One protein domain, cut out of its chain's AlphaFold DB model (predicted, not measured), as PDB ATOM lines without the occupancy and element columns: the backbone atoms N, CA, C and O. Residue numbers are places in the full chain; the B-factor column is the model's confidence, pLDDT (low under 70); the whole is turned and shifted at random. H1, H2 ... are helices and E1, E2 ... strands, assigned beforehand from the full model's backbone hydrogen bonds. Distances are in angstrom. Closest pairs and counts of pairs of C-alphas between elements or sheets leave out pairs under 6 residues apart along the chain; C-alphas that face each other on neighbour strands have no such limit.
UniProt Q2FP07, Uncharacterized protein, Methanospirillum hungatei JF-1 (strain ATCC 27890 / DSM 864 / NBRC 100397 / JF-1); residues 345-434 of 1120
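What this domain is: This is residues 345 to 434 of the 1120 residues of an uncharacterized protein of Methanospirillum hungatei JF-1 (strain ATCC 27890 / DSM 864 / NBRC 100397 / JF-1) (UniProt Q2FP07). A two-strand hairpin, E1 and E2, stands at one side of a small body of helices built round the long helix H5, with H1 and H4 packed on H5 and H2 packed on H1. Beyond H5 the printed part runs out into a tail, of which residues 428 to 434, with the short helix H6, stick out and add to the longest axis. The printed part has 90 residues, with six named helices and two named strands in the order H1, H2, H3, E1, E2, H4, H5, H6; the sheet, E1 - E2, is antiparallel, and the class is mostly helix. The whole is compact, with a radius of gyration of the C-alphas of 14.1 A and spans of 47 by 34 by 22 A.

Where its parts are: E1, residues 383 to 387, is 12.3 A from first to last C-alpha, and E2, residues 392 to 396, is 12.9 A. H4 follows at once as residues 397 to 402. H5, residues 410 to 423, is 19.8 A long and begins at C-alpha 410 at (-23.162, -41.144, 12.003). H1 is residues 345 to 351, with C-alpha 345 at (-30.798, -36.390, 19.798). H2 is residues 361 to 368 and H3 residues 371 to 374. H6 is residues 428 to 432, with C-alpha 432 at (-44.744, -10.587, 4.512).

How they stand to each other: E1 and E2 are a hairpin of antiparallel neighbours at 137 degrees, with N 384 and O 395 at 2.8 A and N 395 and O 384 at 2.9 A, within hydrogen-bond range. The closest C-alphas of E1 and H4, those of Leu 384 and Leu 397, are 5.7 A apart. H4 and H5 touch, closest at the C-alphas of Asn 398 and Ile 419, 6.8 A; they are a helical hairpin at a steep tilt of 39 degrees, opposite ways. H1 and H5 touch at a shallow tilt of 11 degrees, opposite ways, the C-alphas of Ile 348 and Ile 411 being closest at 5.3 A. H1 and H2 touch at a steep tilt of 61 degrees, opposite ways, with the C-alphas of Arg 349 and Lys 368 closest at 5.8 A. H3 and H5 are near each other, with 7 pairs of C-alphas within 10 A. H5 and H6 are apart. Every O i to N i+4 pair is within hydrogen-bond range in H1, H2, H4, H5 and H6; H3 is too short for such a pair.

The domain as a whole: The C-alphas farthest apart, those of Asp 355 and Asn 434, are 47.5 A apart. The printed part has no cut and no long link. The mean pLDDT of the printed part is 73.2, and it is under 70 at residue 350 and at residues 353 to 361, 385 to 394 and 404 to 408.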
ATOM      1  N   LEU A 345     -31.597 -36.792  18.629       81.19
ATOM      2  CA  LEU A 345     -30.798 -36.390  19.798       81.19
ATOM      3  C   LEU A 345     -30.563 -37.544  20.765       81.19
ATOM      4  O   LEU A 345     -29.469 -37.680  21.314       81.19
ATOM      5  N   ARG A 346     -31.568 -38.403  20.946       72.81
ATOM      6  CA  ARG A 346     -31.443 -39.612  21.760       72.81
ATOM      7  C   ARG A 346     -30.376 -40.548  21.199       72.81
ATOM      8  O   ARG A 346     -29.555 -41.059  21.953       72.81
ATOM      9  N   ILE A 347     -30.362 -40.758  19.885       74.31
ATOM     10  CA  ILE A 347     -29.359 -41.600  19.221       74.31
ATOM     11  C   ILE A 347     -27.955 -40.997  19.380       74.31
ATOM     12  O   ILE A 347     -27.019 -41.719  19.726       74.31
ATOM     13  N   ILE A 348     -27.818 -39.680  19.193       78.88
ATOM     14  CA  ILE A 348     -26.549 -38.952  19.365       78.88
ATOM     15  C   ILE A 348     -25.987 -39.162  20.767       78.88
ATOM     16  O   ILE A 348     -24.822 -39.522  20.904       78.88
ATOM     17  N   ARG A 349     -26.802 -38.970  21.808       77.00
ATOM     18  CA  ARG A 349     -26.361 -39.064  23.207       77.00
ATOM     19  C   ARG A 349     -25.923 -40.474  23.594       77.00
ATOM     20  O   ARG A 349     -24.887 -40.613  24.239       77.00
ATOM     21  N   ARG A 350     -26.656 -41.496  23.138       69.38
ATOM     22  CA  ARG A 350     -26.353 -42.916  23.386       69.38
ATOM     23  C   ARG A 350     -25.040 -43.369  22.778       69.38
ATOM     24  O   ARG A 350     -24.302 -44.129  23.396       69.38
ATOM     25  N   ASN A 351     -24.773 -42.915  21.561       71.62
ATOM     26  CA  ASN A 351     -23.683 -43.446  20.754       71.62
ATOM     27  C   ASN A 351     -22.409 -42.590  20.829       71.62
ATOM     28  O   ASN A 351     -21.415 -42.943  20.202       71.62
ATOM     29  N   PHE A 352     -22.413 -41.477  21.572       71.69
ATOM     30  CA  PHE A 352     -21.282 -40.547  21.644       71.69
ATOM     31  C   PHE A 352     -20.067 -41.164  22.358       71.69
ATOM     32  O   PHE A 352     -19.964 -41.090  23.583       71.69
ATOM     33  N   SER A 353     -19.124 -41.733  21.599       61.97
ATOM     34  CA  SER A 353     -17.826 -42.189  22.116       61.97
ATOM     35  C   SER A 353     -16.903 -41.004  22.415       61.97
ATOM     36  O   SER A 353     -16.870 -40.037  21.652       61.97
ATOM     37  N   GLU A 354     -16.131 -41.078  23.502       55.72
ATOM     38  CA  GLU A 354     -15.266 -39.972  23.952       55.72
ATOM     39  C   GLU A 354     -14.137 -39.634  22.967       55.72
ATOM     40  O   GLU A 354     -13.729 -38.477  22.891       55.72
ATOM     41  N   ASP A 355     -13.724 -40.594  22.139       49.78
ATOM     42  CA  ASP A 355     -12.492 -40.491  21.351       49.78
ATOM     43  C   ASP A 355     -12.617 -39.798  19.980       49.78
ATOM     44  O   ASP A 355     -11.602 -39.578  19.324       49.78
ATOM     45  N   LEU A 356     -13.818 -39.451  19.489       53.06
ATOM     46  CA  LEU A 356     -13.991 -39.267  18.032       53.06
ATOM     47  C   LEU A 356     -14.337 -37.865  17.491       53.06
ATOM     48  O   LEU A 356     -14.213 -37.693  16.277       53.06
ATOM     49  N   ILE A 357     -14.810 -36.871  18.272       53.81
ATOM     50  CA  ILE A 357     -15.552 -35.744  17.631       53.81
ATOM     51  C   ILE A 357     -15.267 -34.299  18.093       53.81
ATOM     52  O   ILE A 357     -15.596 -33.381  17.346       53.81
ATOM     53  N   ALA A 358     -14.590 -33.999  19.201       52.31
ATOM     54  CA  ALA A 358     -14.269 -32.590  19.480       52.31
ATOM     55  C   ALA A 358     -12.981 -32.431  20.281       52.31
ATOM     56  O   ALA A 358     -12.901 -32.892  21.413       52.31
ATOM     57  N   LYS A 359     -12.001 -31.713  19.715       52.66
ATOM     58  CA  LYS A 359     -10.797 -31.276  20.444       52.66
ATOM     59  C   LYS A 359     -11.132 -30.376  21.650       52.66
ATOM     60  O   LYS A 359     -10.276 -30.195  22.501       52.66
ATOM     61  N   THR A 360     -12.354 -29.830  21.732       60.12
ATOM     62  CA  THR A 360     -12.815 -28.962  22.827       60.12
ATOM     63  C   THR A 360     -14.079 -29.507  23.500       60.12
ATOM     64  O   THR A 360     -15.037 -29.930  22.844       60.12
ATOM     65  N   SER A 361     -14.109 -29.464  24.835       63.66
ATOM     66  CA  SER A 361     -15.272 -29.821  25.666       63.66
ATOM     67  C   SER A 361     -16.526 -29.018  25.296       63.66
ATOM     68  O   SER A 361     -17.635 -29.554  25.322       63.66
ATOM     69  N   TYR A 362     -16.353 -27.773  24.844       71.00
ATOM     70  CA  TYR A 362     -17.421 -26.881  24.391       71.00
ATOM     71  C   TYR A 362     -18.270 -27.459  23.242       71.00
ATOM     72  O   TYR A 362     -19.491 -27.569  23.365       71.00
ATOM     73  N   LEU A 363     -17.647 -27.890  22.137       73.88
ATOM     74  CA  LEU A 363     -18.372 -28.430  20.975       73.88
ATOM     75  C   LEU A 363     -19.038 -29.775  21.289       73.88
ATOM     76  O   LEU A 363     -20.166 -30.025  20.859       73.88
ATOM     77  N   ARG A 364     -18.382 -30.614  22.100       75.31
ATOM     78  CA  ARG A 364     -18.968 -31.857  22.624       75.31
ATOM     79  C   ARG A 364     -20.268 -31.575  23.384       75.31
ATOM     80  O   ARG A 364     -21.269 -32.260  23.160       75.31
ATOM     81  N   ASN A 365     -20.263 -30.562  24.248       75.12
ATOM     82  CA  ASN A 365     -21.429 -30.173  25.038       75.12
ATOM     83  C   ASN A 365     -22.563 -29.638  24.157       75.12
ATOM     84  O   ASN A 365     -23.711 -30.020  24.362       75.12
ATOM     85  N   ILE A 366     -22.247 -28.852  23.127       78.25
ATOM     86  CA  ILE A 366     -23.235 -28.338  22.166       78.25
ATOM     87  C   ILE A 366     -23.889 -29.458  21.353       78.25
ATOM     88  O   ILE A 366     -25.094 -29.415  21.127       78.25
ATOM     89  N   ILE A 367     -23.136 -30.474  20.925       80.31
ATOM     90  CA  ILE A 367     -23.708 -31.591  20.157       80.31
ATOM     91  C   ILE A 367     -24.658 -32.423  21.030       80.31
ATOM     92  O   ILE A 367     -25.743 -32.803  20.590       80.31
ATOM     93  N   LYS A 368     -24.281 -32.689  22.288       76.12
ATOM     94  CA  LYS A 368     -25.122 -33.446  23.232       76.12
ATOM     95  C   LYS A 368     -26.336 -32.637  23.707       76.12
ATOM     96  O   LYS A 368     -27.435 -33.183  23.822       76.12
ATOM     97  N   PHE A 369     -26.160 -31.344  23.962       78.12
ATOM     98  CA  PHE A 369     -27.172 -30.440  24.511       78.12
ATOM     99  C   PHE A 369     -27.282 -29.170  23.656       78.12
ATOM    100  O   PHE A 369     -26.807 -28.106  24.059       78.12
ATOM    101  N   PRO A 370     -27.892 -29.258  22.462       79.56
ATOM    102  CA  PRO A 370     -27.890 -28.142  21.534       79.56
ATOM    103  C   PRO A 370     -28.683 -26.940  22.054       79.56
ATOM    104  O   PRO A 370     -29.893 -27.052  22.278       79.56
ATOM    105  N   PRO A 371     -28.043 -25.760  22.147       74.38
ATOM    106  CA  PRO A 371     -28.670 -24.541  22.655       74.38
ATOM    107  C   PRO A 371     -29.844 -24.067  21.784       74.38
ATOM    108  O   PRO A 371     -30.751 -23.384  22.254       74.38
ATOM    109  N   ILE A 372     -29.853 -24.455  20.508       82.56
ATOM    110  CA  ILE A 372     -30.821 -24.017  19.497       82.56
ATOM    111  C   ILE A 372     -32.236 -24.579  19.682       82.56
ATOM    112  O   ILE A 372     -33.176 -24.059  19.084       82.56
ATOM    113  N   ILE A 373     -32.420 -25.599  20.528       84.38
ATOM    114  CA  ILE A 373     -33.755 -26.141  20.816       84.38
ATOM    115  C   ILE A 373     -34.577 -25.127  21.600       84.38
ATOM    116  O   ILE A 373     -35.748 -24.926  21.286       84.38
ATOM    117  N   ASP A 374     -33.974 -24.486  22.600       85.31
ATOM    118  CA  ASP A 374     -34.597 -23.487  23.470       85.31
ATOM    119  C   ASP A 374     -34.091 -22.085  23.108       85.31
ATOM    120  O   ASP A 374     -33.640 -21.308  23.945       85.31
ATOM    121  N   SER A 375     -34.166 -21.776  21.810       88.56
ATOM    122  CA  SER A 375     -33.791 -20.493  21.221       88.56
ATOM    123  C   SER A 375     -34.915 -19.935  20.345       88.56
ATOM    124  O   SER A 375     -35.678 -20.680  19.726       88.56
ATOM    125  N   PHE A 376     -34.999 -18.605  20.266       90.81
ATOM    126  CA  PHE A 376     -35.836 -17.902  19.285       90.81
ATOM    127  C   PHE A 376     -35.175 -17.776  17.905       90.81
ATOM    128  O   PHE A 376     -35.802 -17.267  16.979       90.81
ATOM    129  N   LEU A 377     -33.926 -18.224  17.773       89.12
ATOM    130  CA  LEU A 377     -33.128 -18.134  16.554       89.12
ATOM    131  C   LEU A 377     -33.077 -19.462  15.814       89.12
ATOM    132  O   LEU A 377     -33.150 -20.529  16.429       89.12
ATOM    133  N   SER A 378     -32.886 -19.392  14.499       87.56
ATOM    134  CA  SER A 378     -32.481 -20.563  13.731       87.56
ATOM    135  C   SER A 378     -31.006 -20.914  14.001       87.56
ATOM    136  O   SER A 378     -30.234 -20.085  14.503       87.56
ATOM    137  N   PRO A 379     -30.567 -22.142  13.680       86.38
ATOM    138  CA  PRO A 379     -29.157 -22.499  13.765       86.38
ATOM    139  C   PRO A 379     -28.221 -21.594  12.952       86.38
ATOM    140  O   PRO A 379     -27.159 -21.236  13.455       86.38
ATOM    141  N   SER A 380     -28.620 -21.153  11.756       83.94
ATOM    142  CA  SER A 380     -27.845 -20.193  10.944       83.94
ATOM    143  C   SER A 380     -27.709 -18.800  11.577       83.94
ATOM    144  O   SER A 380     -26.784 -18.054  11.261       83.94
ATOM    145  N   GLU A 381     -28.600 -18.448  12.502       82.75
ATOM    146  CA  GLU A 381     -28.581 -17.183  13.244       82.75
ATOM    147  C   GLU A 381     -27.900 -17.316  14.616       82.75
ATOM    148  O   GLU A 381     -27.630 -16.315  15.282       82.75
ATOM    149  N   THR A 382     -27.619 -18.546  15.053       83.88
ATOM    150  CA  THR A 382     -26.961 -18.827  16.330       83.88
ATOM    151  C   THR A 382     -25.459 -18.855  16.129       83.88
ATOM    152  O   THR A 382     -24.935 -19.726  15.436       83.88
ATOM    153  N   LEU A 383     -24.757 -17.910  16.746       78.69
ATOM    154  CA  LEU A 383     -23.329 -17.748  16.535       78.69
ATOM    155  C   LEU A 383     -22.528 -18.474  17.616       78.69
ATOM    156  O   LEU A 383     -22.571 -18.129  18.789       78.69
ATOM    157  N   LEU A 384     -21.738 -19.463  17.242       74.12
ATOM    158  CA  LEU A 384     -20.794 -20.065  18.165       74.12
ATOM    159  C   LEU A 384     -19.446 -19.383  18.079       74.12
ATOM    160  O   LEU A 384     -18.968 -19.034  16.998       74.12
ATOM    161  N   PHE A 385     -18.807 -19.265  19.234       66.12
ATOM    162  CA  PHE A 385     -17.395 -18.959  19.277       66.12
ATOM    163  C   PHE A 385     -16.635 -20.136  18.661       66.12
ATOM    164  O   PHE A 385     -16.719 -21.262  19.151       66.12
ATOM    165  N   SER A 386     -15.962 -19.897  17.538       59.06
ATOM    166  CA  SER A 386     -15.239 -20.940  16.818       59.06
ATOM    167  C   SER A 386     -13.835 -20.480  16.463       59.06
ATOM    168  O   SER A 386     -13.608 -19.345  16.034       59.06
ATOM    169  N   HIS A 387     -12.889 -21.401  16.637       49.88
ATOM    170  CA  HIS A 387     -11.499 -21.225  16.257       49.88
ATOM    171  C   HIS A 387     -11.301 -21.707  14.814       49.88
ATOM    172  O   HIS A 387     -10.921 -22.851  14.558       49.88
ATOM    173  N   THR A 388     -11.556 -20.839  13.832       42.28
ATOM    174  CA  THR A 388     -11.246 -21.158  12.431       42.28
ATOM    175  C   THR A 388      -9.839 -20.731  12.069       42.28
ATOM    176  O   THR A 388      -9.622 -19.579  11.702       42.28
ATOM    177  N   SER A 389      -8.912 -21.689  12.143       38.72
ATOM    178  CA  SER A 389      -7.505 -21.697  11.696       38.72
ATOM    179  C   SER A 389      -6.604 -20.495  12.008       38.72
ATOM    180  O   SER A 389      -5.424 -20.612  11.698       38.72
ATOM    181  N   ASN A 390      -7.117 -19.355  12.507       35.59
ATOM    182  CA  ASN A 390      -6.447 -18.048  12.539       35.59
ATOM    183  C   ASN A 390      -7.515 -16.901  12.712       35.59
ATOM    184  O   ASN A 390      -7.765 -16.135  11.782       35.59
ATOM    185  N   ASN A 391      -8.298 -16.878  13.795       34.97
ATOM    186  CA  ASN A 391      -9.108 -15.750  14.322       34.97
ATOM    187  C   ASN A 391     -10.246 -16.307  15.177       34.97
ATOM    188  O   ASN A 391     -10.968 -17.205  14.740       34.97
ATOM    189  N   TYR A 392     -10.471 -15.687  16.331       48.66
ATOM    190  CA  TYR A 392     -11.692 -15.862  17.102       48.66
ATOM    191  C   TYR A 392     -12.832 -15.139  16.399       48.66
ATOM    192  O   TYR A 392     -12.827 -13.914  16.267       48.66
ATOM    193  N   ARG A 393     -13.794 -15.900  15.877       59.44
ATOM    194  CA  ARG A 393     -14.990 -15.332  15.261       59.44
ATOM    195  C   ARG A 393     -16.217 -16.085  15.727       59.44
ATOM    196  O   ARG A 393     -16.214 -17.302  15.892       59.44
ATOM    197  N   PHE A 394     -17.279 -15.319  15.891       67.06
ATOM    198  CA  PHE A 394     -18.625 -15.835  16.012       67.06
ATOM    199  C   PHE A 394     -19.069 -16.332  14.635       67.06
ATOM    200  O   PHE A 394     -19.261 -15.533  13.717       67.06
ATOM    201  N   LEU A 395     -19.173 -17.650  14.479       72.69
ATOM    202  CA  LEU A 395     -19.633 -18.292  13.253       72.69
ATOM    203  C   LEU A 395     -21.009 -18.920  13.470       72.69
ATOM    204  O   LEU A 395     -21.233 -19.526  14.517       72.69
ATOM    205  N   PRO A 396     -21.917 -18.823  12.488       80.81
ATOM    206  CA  PRO A 396     -23.152 -19.593  12.472       80.81
ATOM    207  C   PRO A 396     -22.925 -21.072  12.804       80.81
ATOM    208  O   PRO A 396     -21.997 -21.696  12.283       80.81
ATOM    209  N   LEU A 397     -23.775 -21.636  13.664       80.75
ATOM    210  CA  LEU A 397     -23.666 -23.013  14.151       80.75
ATOM    211  C   LEU A 397     -23.567 -24.028  13.005       80.75
ATOM    212  O   LEU A 397     -22.768 -24.956  13.078       80.75
ATOM    213  N   ASN A 398     -24.339 -23.832  11.934       77.94
ATOM    214  CA  ASN A 398     -24.287 -24.681  10.744       77.94
ATOM    215  C   ASN A 398     -22.889 -24.693  10.099       77.94
ATOM    216  O   ASN A 398     -22.362 -25.768   9.830       77.94
ATOM    217  N   LEU A 399     -22.244 -23.531   9.950       78.75
ATOM    218  CA  LEU A 399     -20.895 -23.431   9.381       78.75
ATOM    219  C   LEU A 399     -19.831 -24.059  10.290       78.75
ATOM    220  O   LEU A 399     -18.877 -24.668   9.810       78.75
ATOM    221  N   VAL A 400     -19.990 -23.933  11.612       76.62
ATOM    222  CA  VAL A 400     -19.073 -24.567  12.573       76.62
ATOM    223  C   VAL A 400     -19.124 -26.086  12.447       76.62
ATOM    224  O   VAL A 400     -18.079 -26.732  12.432       76.62
ATOM    225  N   ILE A 401     -20.317 -26.658  12.295       73.06
ATOM    226  CA  ILE A 401     -20.492 -28.106  12.135       73.06
ATOM    227  C   ILE A 401     -19.940 -28.582  10.792       73.06
ATOM    228  O   ILE A 401     -19.235 -29.590  10.756       73.06
ATOM    229  N   GLU A 402     -20.194 -27.844   9.709       71.50
ATOM    230  CA  GLU A 402     -19.636 -28.143   8.383       71.50
ATOM    231  C   GLU A 402     -18.099 -28.188   8.398       71.50
ATOM    232  O   GLU A 402     -17.496 -28.952   7.648       71.50
ATOM    233  N   SER A 403     -17.455 -27.433   9.294       70.25
ATOM    234  CA  SER A 403     -15.994 -27.397   9.429       70.25
ATOM    235  C   SER A 403     -15.368 -28.539  10.255       70.25
ATOM    236  O   SER A 403     -14.141 -28.605  10.355       70.25
ATOM    237  N   LEU A 404     -16.161 -29.437  10.859       69.75
ATOM    238  CA  LEU A 404     -15.641 -30.505  11.728       69.75
ATOM    239  C   LEU A 404     -14.908 -31.608  10.928       69.75
ATOM    240  O   LEU A 404     -15.437 -32.093   9.927       69.75
ATOM    241  N   PRO A 405     -13.733 -32.093  11.393       53.88
ATOM    242  CA  PRO A 405     -12.845 -32.969  10.615       53.88
ATOM    243  C   PRO A 405     -13.337 -34.416  10.385       53.88
ATOM    244  O   PRO A 405     -12.600 -35.206   9.813       53.88
ATOM    245  N   ASN A 406     -14.571 -34.778  10.767       59.53
ATOM    246  CA  ASN A 406     -15.118 -36.143  10.672       59.53
ATOM    247  C   ASN A 406     -16.599 -36.169  10.223       59.53
ATOM    248  O   ASN A 406     -17.436 -36.797  10.875       59.53
ATOM    249  N   GLN A 407     -16.949 -35.520   9.101       54.16
ATOM    250  CA  GLN A 407     -18.333 -35.508   8.575       54.16
ATOM    251  C   GLN A 407     -18.941 -36.913   8.361       54.16
ATOM    252  O   GLN A 407     -20.154 -37.071   8.418       54.16
ATOM    253  N   ASN A 408     -18.114 -37.953   8.196       55.38
ATOM    254  CA  ASN A 408     -18.569 -39.337   8.006       55.38
ATOM    255  C   ASN A 408     -19.032 -40.043   9.299       55.38
ATOM    256  O   ASN A 408     -19.456 -41.199   9.245       55.38
ATOM    257  N   SER A 409     -18.944 -39.400  10.470       72.38
ATOM    258  CA  SER A 409     -19.514 -39.958  11.699       72.38
ATOM    259  C   SER A 409     -21.042 -39.918  11.651       72.38
ATOM    260  O   SER A 409     -21.634 -38.856  11.465       72.38
ATOM    261  N   SER A 410     -21.695 -41.055  11.919       75.00
ATOM    262  CA  SER A 410     -23.162 -41.144  12.003       75.00
ATOM    263  C   SER A 410     -23.766 -40.172  13.025       75.00
ATOM    264  O   SER A 410     -24.906 -39.733  12.869       75.00
ATOM    265  N   ILE A 411     -22.995 -39.791  14.047       77.00
ATOM    266  CA  ILE A 411     -23.396 -38.861  15.107       77.00
ATOM    267  C   ILE A 411     -23.357 -37.416  14.615       77.00
ATOM    268  O   ILE A 411     -24.319 -36.681  14.834       77.00
ATOM    269  N   ILE A 412     -22.274 -37.012  13.935       77.94
ATOM    270  CA  ILE A 412     -22.189 -35.677  13.323       77.94
ATOM    271  C   ILE A 412     -23.270 -35.540  12.255       77.94
ATOM    272  O   ILE A 412     -23.942 -34.516  12.230       77.94
ATOM    273  N   GLN A 413     -23.500 -36.575  11.441       78.12
ATOM    274  CA  GLN A 413     -24.557 -36.551  10.432       78.12
ATOM    275  C   GLN A 413     -25.947 -36.413  11.066       78.12
ATOM    276  O   GLN A 413     -26.711 -35.539  10.675       78.12
ATOM    277  N   SER A 414     -26.254 -37.198  12.106       81.31
ATOM    278  CA  SER A 414     -27.532 -37.078  12.825       81.31
ATOM    279  C   SER A 414     -27.716 -35.682  13.429       81.31
ATOM    280  O   SER A 414     -28.825 -35.150  13.456       81.31
ATOM    281  N   PHE A 415     -26.632 -35.076  13.928       84.75
ATOM    282  CA  PHE A 415     -26.660 -33.715  14.454       84.75
ATOM    283  C   PHE A 415     -26.877 -32.686  13.345       84.75
ATOM    284  O   PHE A 415     -27.699 -31.786  13.498       84.75
ATOM    285  N   PHE A 416     -26.192 -32.847  12.215       82.94
ATOM    286  CA  PHE A 416     -26.369 -32.021  11.029       82.94
ATOM    287  C   PHE A 416     -27.818 -32.055  10.537       82.94
ATOM    288  O   PHE A 416     -28.392 -30.997  10.294       82.94
ATOM    289  N   ASP A 417     -28.441 -33.234  10.489       83.00
ATOM    290  CA  ASP A 417     -29.841 -33.390  10.089       83.00
ATOM    291  C   ASP A 417     -30.781 -32.609  11.029       83.00
ATOM    292  O   ASP A 417     -31.674 -31.900  10.566       83.00
ATOM    293  N   ILE A 418     -30.533 -32.640  12.348       86.62
ATOM    294  CA  ILE A 418     -31.292 -31.842  13.331       86.62
ATOM    295  C   ILE A 418     -31.148 -30.341  13.064       86.62
ATOM    296  O   ILE A 418     -32.141 -29.610  13.068       86.62
ATOM    297  N   ILE A 419     -29.917 -29.867  12.865       87.12
ATOM    298  CA  ILE A 419     -29.630 -28.455  12.594       87.12
ATOM    299  C   ILE A 419     -30.308 -28.025  11.300       87.12
ATOM    300  O   ILE A 419     -31.011 -27.018  11.288       87.12
ATOM    301  N   TYR A 420     -30.168 -28.809  10.242       84.00
ATOM    302  CA  TYR A 420     -30.786 -28.547   8.954       84.00
ATOM    303  C   TYR A 420     -32.319 -28.488   9.045       84.00
ATOM    304  O   TYR A 420     -32.946 -27.560   8.526       84.00
ATOM    305  N   ASP A 421     -32.935 -29.423   9.768       82.94
ATOM    306  CA  ASP A 421     -34.382 -29.446   9.986       82.94
ATOM    307  C   ASP A 421     -34.881 -28.244  10.795       82.94
ATOM    308  O   ASP A 421     -35.986 -27.739  10.550       82.94
ATOM    309  N   LEU A 422     -34.103 -27.790  11.779       84.75
ATOM    310  CA  LEU A 422     -34.434 -26.622  12.596       84.75
ATOM    311  C   LEU A 422     -34.203 -25.307  11.843       84.75
ATOM    312  O   LEU A 422     -34.946 -24.352  12.073       84.75
ATOM    313  N   ASP A 423     -33.251 -25.272  10.909       84.81
ATOM    314  CA  ASP A 423     -32.977 -24.115  10.051       84.81
ATOM    315  C   ASP A 423     -34.030 -23.942   8.944       84.81
ATOM    316  O   ASP A 423     -34.355 -22.822   8.552       84.81
ATOM    317  N   LYS A 424     -34.677 -25.037   8.515       82.19
ATOM    318  CA  LYS A 424     -35.840 -25.037   7.606       82.19
ATOM    319  C   LYS A 424     -37.138 -24.542   8.256       82.19
ATOM    320  O   LYS A 424     -38.205 -25.141   8.084       82.19
ATOM    321  N   ALA A 425     -37.080 -23.448   9.003       82.62
ATOM    322  CA  ALA A 425     -38.235 -22.810   9.617       82.62
ATOM    323  C   ALA A 425     -39.000 -21.930   8.619       82.62
ATOM    324  O   ALA A 425     -38.426 -21.312   7.722       82.62
ATOM    325  N   ARG A 426     -40.316 -21.830   8.800       86.19
ATOM    326  CA  ARG A 426     -41.120 -20.762   8.211       86.19
ATOM    327  C   ARG A 426     -40.703 -19.435   8.834       86.19
ATOM    328  O   ARG A 426     -40.811 -19.261  10.046       86.19
ATOM    329  N   ASP A 427     -40.266 -18.506   8.007       87.81
ATOM    330  CA  ASP A 427     -39.954 -17.133   8.397       87.81
ATOM    331  C   ASP A 427     -41.067 -16.201   7.911       87.81
ATOM    332  O   ASP A 427     -41.223 -15.996   6.702       87.81
ATOM    333  N   ILE A 428     -41.851 -15.662   8.847       89.19
ATOM    334  CA  ILE A 428     -43.010 -14.813   8.543       89.19
ATOM    335  C   ILE A 428     -42.561 -13.512   7.895       89.19
ATOM    336  O   ILE A 428     -43.259 -12.996   7.035       89.19
ATOM    337  N   LYS A 429     -41.367 -13.004   8.216       87.94
ATOM    338  CA  LYS A 429     -40.822 -11.829   7.528       87.94
ATOM    339  C   LYS A 429     -40.722 -12.069   6.018       87.94
ATOM    340  O   LYS A 429     -41.099 -11.201   5.237       87.94
ATOM    341  N   ASN A 430     -40.240 -13.239   5.600       86.25
ATOM    342  CA  ASN A 430     -40.173 -13.570   4.178       86.25
ATOM    343  C   ASN A 430     -41.582 -13.687   3.578       86.25
ATOM    344  O   ASN A 430     -41.807 -13.163   2.495       86.25
ATOM    345  N   GLU A 431     -42.543 -14.268   4.302       85.75
ATOM    346  CA  GLU A 431     -43.950 -14.318   3.876       85.75
ATOM    347  C   GLU A 431     -44.565 -12.920   3.691       85.75
ATOM    348  O   GLU A 431     -45.210 -12.672   2.676       85.75
ATOM    349  N   LEU A 432     -44.304 -11.984   4.612       85.75
ATOM    350  CA  LEU A 432     -44.744 -10.587   4.512       85.75
ATOM    351  C   LEU A 432     -44.186  -9.891   3.266       85.75
ATOM    352  O   LEU A 432     -44.882  -9.103   2.639       85.75
ATOM    353  N   LEU A 433     -42.948 -10.210   2.886       80.88
ATOM    354  CA  LEU A 433     -42.285  -9.679   1.692       80.88
ATOM    355  C   LEU A 433     -42.583 -10.487   0.419       80.88
ATOM    356  O   LEU A 433     -41.944 -10.256  -0.605       80.88
ATOM    357  N   ASN A 434     -43.519 -11.443   0.478       76.50
ATOM    358  CA  ASN A 434     -43.856 -12.350  -0.623       76.50
ATOM    359  C   ASN A 434     -42.640 -13.143  -1.160       76.50
ATOM    360  O   ASN A 434     -42.541 -13.475  -2.341       76.50
TER     361      ASN A 434